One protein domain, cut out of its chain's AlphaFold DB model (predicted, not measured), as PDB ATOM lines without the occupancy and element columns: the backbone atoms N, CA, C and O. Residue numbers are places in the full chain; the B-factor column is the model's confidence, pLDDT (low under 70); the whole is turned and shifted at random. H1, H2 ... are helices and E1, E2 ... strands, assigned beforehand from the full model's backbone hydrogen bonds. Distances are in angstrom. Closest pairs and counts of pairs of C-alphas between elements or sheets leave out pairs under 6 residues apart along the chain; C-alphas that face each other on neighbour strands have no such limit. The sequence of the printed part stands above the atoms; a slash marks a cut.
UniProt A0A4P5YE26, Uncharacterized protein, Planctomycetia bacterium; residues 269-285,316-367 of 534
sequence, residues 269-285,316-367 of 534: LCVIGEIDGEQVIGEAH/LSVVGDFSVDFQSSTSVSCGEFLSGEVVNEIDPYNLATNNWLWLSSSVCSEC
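What this domain is: This is residues 269 to 285 and 316 to 367 of the 534 residues of an uncharacterized protein of Planctomycetia bacterium (UniProt A0A4P5YE26). Two hairpins side by side make a twisted antiparallel sheet, E2, E1, E5, E4, with E3 over one face near E4 and short H1 over E2. Long loops reach past both ends. The printed part has 69 residues, E1 to E5 then H1, mostly strand, under half in named elements; it is compact, radius of gyration of the C-alphas 12.4 A, spanning 39 by 24 by 16 A.

Where its parts are: E1, residues 269 to 275, begins at (9.869, 36.146, 160.377) and runs 16.9 A. E2, 278 to 285, spans 20.6 A and bends by 58 degrees at residue 282. E5 is 356 to 360, E4 339 to 343, E3 316 to 320. H1, 364 to 367, ends at (1.426, 31.170, 161.863).

How they stand to each other: Inner strands E1 and E5 are antiparallel at 171 degrees, N 272 and O 358 3.0 A apart. In hairpin E1 and E2, N 273 and O 280 are 2.8 A apart; in hairpin E4 and E5, N 342 and O 357, 2.9 A. E3 pairs with no named strand; its closest C-alpha pair with E4 is Leu 316 and Val 342, 7.0 A. H1, too short for an O i to N i+4 pair, is on the sheet at a height of 8.1 A, only just over E2, with 3 C-alphas.

The domain as a whole: Residues 286 to 315 are not printed, a 14.6 A gap between C-alphas 285 and 316. Links E3 to E4 and E4 to E5 are long. pLDDT is under 70 in 19 residues, among them 362 to 367.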
ATOM      1  N   LEU A 269       9.435  37.241 159.517       84.56
ATOM      2  CA  LEU A 269       9.869  36.146 160.377       84.56
ATOM      3  C   LEU A 269       8.709  35.698 161.249       84.56
ATOM      4  O   LEU A 269       7.991  36.515 161.823       84.56
ATOM      5  N   CYS A 270       8.586  34.390 161.402       85.69
ATOM      6  CA  CYS A 270       7.670  33.779 162.336       85.69
ATOM      7  C   CYS A 270       8.370  33.516 163.664       85.69
ATOM      8  O   CYS A 270       9.504  33.032 163.710       85.69
ATOM      9  N   VAL A 271       7.693  33.921 164.735       88.75
ATOM     10  CA  VAL A 271       8.243  34.084 166.078       88.75
ATOM     11  C   VAL A 271       7.427  33.241 167.043       88.75
ATOM     12  O   VAL A 271       6.224  33.459 167.197       88.75
ATOM     13  N   ILE A 272       8.080  32.277 167.693       86.75
ATOM     14  CA  ILE A 272       7.463  31.372 168.667       86.75
ATOM     15  C   ILE A 272       8.344  31.326 169.912       86.75
ATOM     16  O   ILE A 272       9.519  30.983 169.816       86.75
ATOM     17  N   GLY A 273       7.795  31.626 171.086       87.44
ATOM     18  CA  GLY A 273       8.590  31.672 172.308       87.44
ATOM     19  C   GLY A 273       7.840  32.061 173.573       87.44
ATOM     20  O   GLY A 273       6.620  31.917 173.669       87.44
ATOM     21  N   GLU A 274       8.598  32.557 174.541       87.94
ATOM     22  CA  GLU A 274       8.137  33.022 175.845       87.94
ATOM     23  C   GLU A 274       8.915  34.285 176.233       87.94
ATOM     24  O   GLU A 274      10.140  34.329 176.096       87.94
ATOM     25  N   ILE A 275       8.204  35.315 176.691       88.62
ATOM     26  CA  ILE A 275       8.772  36.567 177.206       88.62
ATOM     27  C   ILE A 275       8.083  36.876 178.530       88.62
ATOM     28  O   ILE A 275       6.861  36.993 178.587       88.62
ATOM     29  N   ASP A 276       8.869  36.989 179.595       86.81
ATOM     30  CA  ASP A 276       8.454  37.295 180.966       86.81
ATOM     31  C   ASP A 276       7.331  36.374 181.505       86.81
ATOM     32  O   ASP A 276       6.546  36.754 182.374       86.81
ATOM     33  N   GLY A 277       7.282  35.130 181.007       82.81
ATOM     34  CA  GLY A 277       6.276  34.112 181.343       82.81
ATOM     35  C   GLY A 277       5.025  34.106 180.451       82.81
ATOM     36  O   GLY A 277       4.153  33.255 180.638       82.81
ATOM     37  N   GLU A 278       4.924  35.017 179.480       85.31
ATOM     38  CA  GLU A 278       3.834  35.081 178.501       85.31
ATOM     39  C   GLU A 278       4.249  34.439 177.169       85.31
ATOM     40  O   GLU A 278       5.359  34.645 176.674       85.31
ATOM     41  N   GLN A 279       3.348  33.663 176.557       84.06
ATOM     42  CA  GLN A 279       3.630  32.999 175.281       84.06
ATOM     43  C   GLN A 279       3.582  33.979 174.107       84.06
ATOM     44  O   GLN A 279       2.610  34.713 173.917       84.06
ATOM     45  N   VAL A 280       4.613  33.919 173.266       83.44
ATOM     46  CA  VAL A 280       4.734  34.693 172.029       83.44
ATOM     47  C   VAL A 280       4.501  33.759 170.850       83.44
ATOM     48  O   VAL A 280       5.231  32.786 170.683       83.44
ATOM     49  N   ILE A 281       3.488  34.045 170.033       86.75
ATOM     50  CA  ILE A 281       3.260  33.395 168.738       86.75
ATOM     51  C   ILE A 281       2.786  34.475 167.768       86.75
ATOM     52  O   ILE A 281       1.804  35.163 168.055       86.75
ATOM     53  N   GLY A 282       3.464  34.628 166.633       85.69
ATOM     54  CA  GLY A 282       3.028  35.525 165.567       85.69
ATOM     55  C   GLY A 282       4.129  35.879 164.576       85.69
ATOM     56  O   GLY A 282       5.155  35.208 164.486       85.69
ATOM     57  N   GLU A 283       3.904  36.967 163.850       89.00
ATOM     58  CA  GLU A 283       4.766  37.443 162.772       89.00
ATOM     59  C   GLU A 283       5.463  38.753 163.148       89.00
ATOM     60  O   GLU A 283       4.864  39.652 163.746       89.00
ATOM     61  N   ALA A 284       6.734  38.865 162.771       88.69
ATOM     62  CA  ALA A 284       7.514  40.092 162.821       88.69
ATOM     63  C   ALA A 284       7.906  40.498 161.395       88.69
ATOM     64  O   ALA A 284       8.444  39.687 160.639       88.69
ATOM     65  N   HIS A 285       7.650  41.751 161.017       87.25
ATOM     66  CA  HIS A 285       7.845  42.224 159.640       87.25
ATOM     67  C   HIS A 285       9.058  43.142 159.518       87.25
ATOM     68  O   HIS A 285       9.286  43.986 160.383       87.25
ATOM     69  N   LEU A 316      21.459  36.838 165.540       90.88
ATOM     70  CA  LEU A 316      20.188  37.479 165.838       90.88
ATOM     71  C   LEU A 316      20.245  38.052 167.254       90.88
ATOM     72  O   LEU A 316      20.713  37.407 168.188       90.88
ATOM     73  N   SER A 317      19.749  39.269 167.410       93.19
ATOM     74  CA  SER A 317      19.606  39.965 168.689       93.19
ATOM     75  C   SER A 317      18.183  40.497 168.798       93.19
ATOM     76  O   SER A 317      17.559  40.815 167.784       93.19
ATOM     77  N   VAL A 318      17.645  40.566 170.013       93.25
ATOM     78  CA  VAL A 318      16.256  40.972 170.253       93.25
ATOM     79  C   VAL A 318      16.253  42.143 171.222       93.25
ATOM     80  O   VAL A 318      16.820  42.060 172.307       93.25
ATOM     81  N   VAL A 319      15.633  43.245 170.804       93.50
ATOM     82  CA  VAL A 319      15.606  44.517 171.533       93.50
ATOM     83  C   VAL A 319      14.158  44.871 171.853       93.50
ATOM     84  O   VAL A 319      13.338  45.019 170.949       93.50
ATOM     85  N   GLY A 320      13.847  45.029 173.136       91.25
ATOM     86  CA  GLY A 320      12.515  45.359 173.639       91.25
ATOM     87  C   GLY A 320      12.571  45.774 175.109       91.25
ATOM     88  O   GLY A 320      13.649  45.843 175.694       91.25
ATOM     89  N   ASP A 321      11.414  46.081 175.690       89.75
ATOM     90  CA  ASP A 321      11.275  46.416 177.114       89.75
ATOM     91  C   ASP A 321      10.910  45.135 177.882       89.75
ATOM     92  O   ASP A 321       9.732  44.808 178.032       89.75
ATOM     93  N   PHE A 322      11.926  44.355 178.260       87.69
ATOM     94  CA  PHE A 322      11.792  43.043 178.906       87.69
ATOM     95  C   PHE A 322      12.285  43.078 180.357       87.69
ATOM     96  O   PHE A 322      13.160  43.870 180.709       87.69
ATOM     97  N   SER A 323      11.795  42.165 181.197       85.62
ATOM     98  CA  SER A 323      12.299  42.006 182.570       85.62
ATOM     99  C   SER A 323      13.712  41.413 182.612       85.62
ATOM    100  O   SER A 323      14.445  41.661 183.568       85.62
ATOM    101  N   VAL A 324      14.093  40.640 181.587       83.50
ATOM    102  CA  VAL A 324      15.443  40.091 181.387       83.50
ATOM    103  C   VAL A 324      15.823  40.188 179.906       83.50
ATOM    104  O   VAL A 324      15.073  39.720 179.046       83.50
ATOM    105  N   ASP A 325      16.991  40.768 179.623       85.88
ATOM    106  CA  ASP A 325      17.525  40.933 178.267       85.88
ATOM    107  C   ASP A 325      17.876  39.591 177.596       85.88
ATOM    108  O   ASP A 325      18.324  38.635 178.236       85.88
ATOM    109  N   PHE A 326      17.727  39.540 176.271       88.44
ATOM    110  CA  PHE A 326      18.180  38.418 175.448       88.44
ATOM    111  C   PHE A 326      19.696  38.468 175.213       88.44
ATOM    112  O   PHE A 326      20.253  39.527 174.915       88.44
ATOM    113  N   GLN A 327      20.363  37.312 175.250       86.75
ATOM    114  CA  GLN A 327      21.691  37.167 174.652       86.75
ATOM    115  C   GLN A 327      21.567  37.094 173.125       86.75
ATOM    116  O   GLN A 327      20.512  36.765 172.585       86.75
ATOM    117  N   SER A 328      22.647  37.405 172.405       85.75
ATOM    118  CA  SER A 328      22.679  37.168 170.955       85.75
ATOM    119  C   SER A 328      22.640  35.667 170.659       85.75
ATOM    120  O   SER A 328      23.181  34.870 171.429       85.75
ATOM    121  N   SER A 329      22.016  35.278 169.548       85.19
ATOM    122  CA  SER A 329      21.971  33.882 169.112       85.19
ATOM    123  C   SER A 329      23.370  33.324 168.835       85.19
ATOM    124  O   SER A 329      24.345  34.056 168.649       85.19
ATOM    125  N   THR A 330      23.453  32.005 168.681       84.00
ATOM    126  CA  THR A 330      24.554  31.386 167.932       84.00
ATOM    127  C   THR A 330      24.579  31.888 166.479       84.00
ATOM    128  O   THR A 330      23.610  32.480 165.997       84.00
ATOM    129  N   SER A 331      25.688  31.664 165.767       81.94
ATOM    130  CA  SER A 331      25.811  32.040 164.352       81.94
ATOM    131  C   SER A 331      24.691  31.423 163.505       81.94
ATOM    132  O   SER A 331      24.560  30.201 163.448       81.94
ATOM    133  N   VAL A 332      23.941  32.265 162.793       77.75
ATOM    134  CA  VAL A 332      22.873  31.882 161.862       77.75
ATOM    135  C   VAL A 332      23.311  32.041 160.405       77.75
ATOM    136  O   VAL A 332      24.046  32.962 160.043       77.75
ATOM    137  N   SER A 333      22.803  31.170 159.538       67.56
ATOM    138  CA  SER A 333      22.929  31.327 158.086       67.56
ATOM    139  C   SER A 333      21.921  32.369 157.582       67.56
ATOM    140  O   SER A 333      20.715  32.169 157.715       67.56
ATOM    141  N   CYS A 334      22.392  33.474 156.987       61.31
ATOM    142  CA  CYS A 334      21.512  34.474 156.356       61.31
ATOM    143  C   CYS A 334      21.090  33.999 154.960       61.31
ATOM    144  O   CYS A 334      21.947  33.677 154.136       61.31
ATOM    145  N   GLY A 335      19.787  33.991 154.686       57.56
ATOM    146  CA  GLY A 335      19.217  33.588 153.402       57.56
ATOM    147  C   GLY A 335      17.709  33.353 153.498       57.56
ATOM    148  O   GLY A 335      17.089  33.674 154.511       57.56
ATOM    149  N   GLU A 336      17.133  32.751 152.456       53.62
ATOM    150  CA  GLU A 336      15.700  32.421 152.369       53.62
ATOM    151  C   GLU A 336      15.213  31.546 153.537       53.62
ATOM    152  O   GLU A 336      14.102  31.732 154.025       53.62
ATOM    153  N   PHE A 337      16.070  30.656 154.049       65.75
ATOM    154  CA  PHE A 337      15.787  29.728 155.153       65.75
ATOM    155  C   PHE A 337      16.373  30.187 156.500       65.75
ATOM    156  O   PHE A 337      16.792  29.362 157.317       65.75
ATOM    157  N   LEU A 338      16.442  31.506 156.728       73.50
ATOM    158  CA  LEU A 338      16.888  32.080 157.999       73.50
ATOM    159  C   LEU A 338      16.096  31.479 159.168       73.50
ATOM    160  O   LEU A 338      14.879  31.632 159.270       73.50
ATOM    161  N   SER A 339      16.816  30.830 160.077       83.31
ATOM    162  CA  SER A 339      16.285  30.348 161.346       83.31
ATOM    163  C   SER A 339      17.316  30.508 162.456       83.31
ATOM    164  O   SER A 339      18.522  30.542 162.198       83.31
ATOM    165  N   GLY A 340      16.843  30.649 163.691       86.38
ATOM    166  CA  GLY A 340      17.702  30.833 164.855       86.38
ATOM    167  C   GLY A 340      16.936  30.774 166.169       86.38
ATOM    168  O   GLY A 340      15.714  30.912 166.209       86.38
ATOM    169  N   GLU A 341      17.680  30.573 167.251       88.88
ATOM    170  CA  GLU A 341      17.172  30.577 168.621       88.88
ATOM    171  C   GLU A 341      17.880  31.684 169.405       88.88
ATOM    172  O   GLU A 341      19.104  31.829 169.331       88.88
ATOM    173  N   VAL A 342      17.103  32.483 170.131       89.12
ATOM    174  CA  VAL A 342      17.581  33.578 170.976       89.12
ATOM    175  C   VAL A 342      17.092  33.308 172.394       89.12
ATOM    176  O   VAL A 342      15.889  33.176 172.613       89.12
ATOM    177  N   VAL A 343      18.005  33.214 173.357       88.62
ATOM    178  CA  VAL A 343      17.702  32.918 174.769       88.62
ATOM    179  C   VAL A 343      18.258  34.016 175.668       88.62
ATOM    180  O   VAL A 343      19.196  34.713 175.284       88.62
ATOM    181  N   ASN A 344      17.693  34.201 176.858       83.81
ATOM    182  CA  ASN A 344      18.251  35.113 177.849       83.81
ATOM    183  C   ASN A 344      19.446  34.520 178.599       83.81
ATOM    184  O   ASN A 344      19.672  33.310 178.649       83.81
ATOM    185  N   GLU A 345      20.201  35.409 179.239       65.31
ATOM    186  CA  GLU A 345      21.070  35.002 180.334       65.31
ATOM    187  C   GLU A 345      20.187  34.717 181.555       65.31
ATOM    188  O   GLU A 345      19.288  35.498 181.872       65.31
ATOM    189  N   ILE A 346      20.416  33.591 182.235       64.19
ATOM    190  CA  ILE A 346      19.631  33.201 183.413       64.19
ATOM    191  C   ILE A 346      19.776  34.287 184.486       64.19
ATOM    192  O   ILE A 346      20.859  34.425 185.060       64.19
ATOM    193  N   ASP A 347      18.696  35.007 184.812       63.50
ATOM    194  CA  ASP A 347      18.712  35.980 185.908       63.50
ATOM    195  C   ASP A 347      18.967  35.248 187.244       63.50
ATOM    196  O   ASP A 347      18.107  34.488 187.712       63.50
ATOM    197  N   PRO A 348      20.121  35.469 187.909       64.44
ATOM    198  CA  PRO A 348      20.441  34.802 189.167       64.44
ATOM    199  C   PRO A 348      19.527  35.231 190.327       64.44
ATOM    200  O   PRO A 348      19.528  34.573 191.373       64.44
ATOM    201  N   TYR A 349      18.760  36.314 190.173       71.56
ATOM    202  CA  TYR A 349      17.792  36.805 191.155       71.56
ATOM    203  C   TYR A 349      16.358  36.333 190.879       71.56
ATOM    204  O   TYR A 349      15.564  36.278 191.822       71.56
ATOM    205  N   ASN A 350      16.037  35.935 189.643       68.00
ATOM    206  CA  ASN A 350      14.721  35.428 189.256       68.00
ATOM    207  C   ASN A 350      14.805  34.217 188.308       68.00
ATOM    208  O   ASN A 350      14.421  34.269 187.143       68.00
ATOM    209  N   LEU A 351      15.226  33.074 188.862       65.19
ATOM    210  CA  LEU A 351      15.333  31.773 188.177       65.19
ATOM    211  C   LEU A 351      14.020  31.237 187.554       65.19
ATOM    212  O   LEU A 351      14.022  30.143 186.993       65.19
ATOM    213  N   ALA A 352      12.895  31.940 187.713       65.38
ATOM    214  CA  ALA A 352      11.595  31.570 187.157       65.38
ATOM    215  C   ALA A 352      11.256  32.292 185.837       65.38
ATOM    216  O   ALA A 352      10.358  31.837 185.138       65.38
ATOM    217  N   THR A 353      11.948  33.383 185.490       68.19
ATOM    218  CA  THR A 353      11.783  34.090 184.205       68.19
ATOM    219  C   THR A 353      12.813  33.605 183.190       68.19
ATOM    220  O   THR A 353      14.005  33.886 183.316       68.19
ATOM    221  N   ASN A 354      12.341  32.879 182.178       78.19
ATOM    222  CA  ASN A 354      13.143  32.356 181.078       78.19
ATOM    223  C   ASN A 354      12.608  32.916 179.756       78.19
ATOM    224  O   ASN A 354      11.538  32.506 179.308       78.19
ATOM    225  N   ASN A 355      13.352  33.834 179.146       85.69
ATOM    226  CA  ASN A 355      12.965  34.461 177.888       85.69
ATOM    227  C   ASN A 355      13.664  33.719 176.748       85.69
ATOM    228  O   ASN A 355      14.893  33.672 176.689       85.69
ATOM    229  N   TRP A 356      12.886  33.116 175.854       90.06
ATOM    230  CA  TRP A 356      13.400  32.350 174.718       90.06
ATOM    231  C   TRP A 356      12.516  32.583 173.494       90.06
ATOM    232  O   TRP A 356      11.292  32.625 173.599       90.06
ATOM    233  N   LEU A 357      13.131  32.742 172.327       88.88
ATOM    234  CA  LEU A 357      12.460  32.964 171.051       88.88
ATOM    235  C   LEU A 357      13.088  32.072 169.987       88.88
ATOM    236  O   LEU A 357      14.294  32.113 169.751       88.88
ATOM    237  N   TRP A 358      12.246  31.308 169.305       87.62
ATOM    238  CA  TRP A 358      12.584  30.618 168.075       87.62
ATOM    239  C   TRP A 358      12.062  31.414 166.880       87.62
ATOM    240  O   TRP A 358      10.915  31.874 166.874       87.62
ATOM    241  N   LEU A 359      12.928  31.593 165.889       88.25
ATOM    242  CA  LEU A 359      12.737  32.476 164.746       88.25
ATOM    243  C   LEU A 359      12.913  31.672 163.459       88.25
ATOM    244  O   LEU A 359      13.891  30.934 163.329       88.25
ATOM    245  N   SER A 360      11.997  31.820 162.500       84.19
ATOM    246  CA  SER A 360      12.094  31.151 161.197       84.19
ATOM    247  C   SER A 360      11.362  31.903 160.086       84.19
ATOM    248  O   SER A 360      10.262  32.410 160.289       84.19
ATOM    249  N   SER A 361      11.948  31.936 158.890       72.62
ATOM    250  CA  SER A 361      11.317  32.440 157.664       72.62
ATOM    251  C   SER A 361      10.386  31.436 156.976       72.62
ATOM    252  O   SER A 361       9.461  31.838 156.275       72.62
ATOM    253  N   SER A 362      10.617  30.131 157.150       61.47
ATOM    254  CA  SER A 362       9.935  29.074 156.386       61.47
ATOM    255  C   SER A 362       8.651  28.553 157.038       61.47
ATOM    256  O   SER A 362       7.845  27.906 156.376       61.47
ATOM    257  N   VAL A 363       8.432  28.849 158.324       55.47
ATOM    258  CA  VAL A 363       7.330  28.290 159.137       55.47
ATOM    259  C   VAL A 363       6.047  29.138 159.091       55.47
ATOM    260  O   VAL A 363       5.054  28.827 159.744       55.47
ATOM    261  N   CYS A 364       5.999  30.196 158.282       51.84
ATOM    262  CA  CYS A 364       4.875  31.135 158.321       51.84
ATOM    263  C   CYS A 364       3.530  30.602 157.803       51.84
ATOM    264  O   CYS A 364       2.490  31.140 158.170       51.84
ATOM    265  N   SER A 365       3.505  29.475 157.088       42.03
ATOM    266  CA  SER A 365       2.258  28.743 156.815       42.03
ATOM    267  C   SER A 365       1.605  28.146 158.073       42.03
ATOM    268  O   SER A 365       0.409  27.860 158.052       42.03
ATOM    269  N   GLU A 366       2.348  27.987 159.173       39.31
ATOM    270  CA  GLU A 366       1.815  27.573 160.476       39.31
ATOM    271  C   GLU A 366       1.464  28.758 161.390       39.31
ATOM    272  O   GLU A 366       0.762  28.553 162.374       39.31
ATOM    273  N   CYS A 367       1.865  30.000 161.082       35.41
ATOM    274  CA  CYS A 367       1.426  31.170 161.863       35.41
ATOM    275  C   CYS A 367      -0.030  31.580 161.581       35.41
ATOM    276  O   CYS A 367      -0.661  32.207 162.435       35.41
TER     277      CYS A 367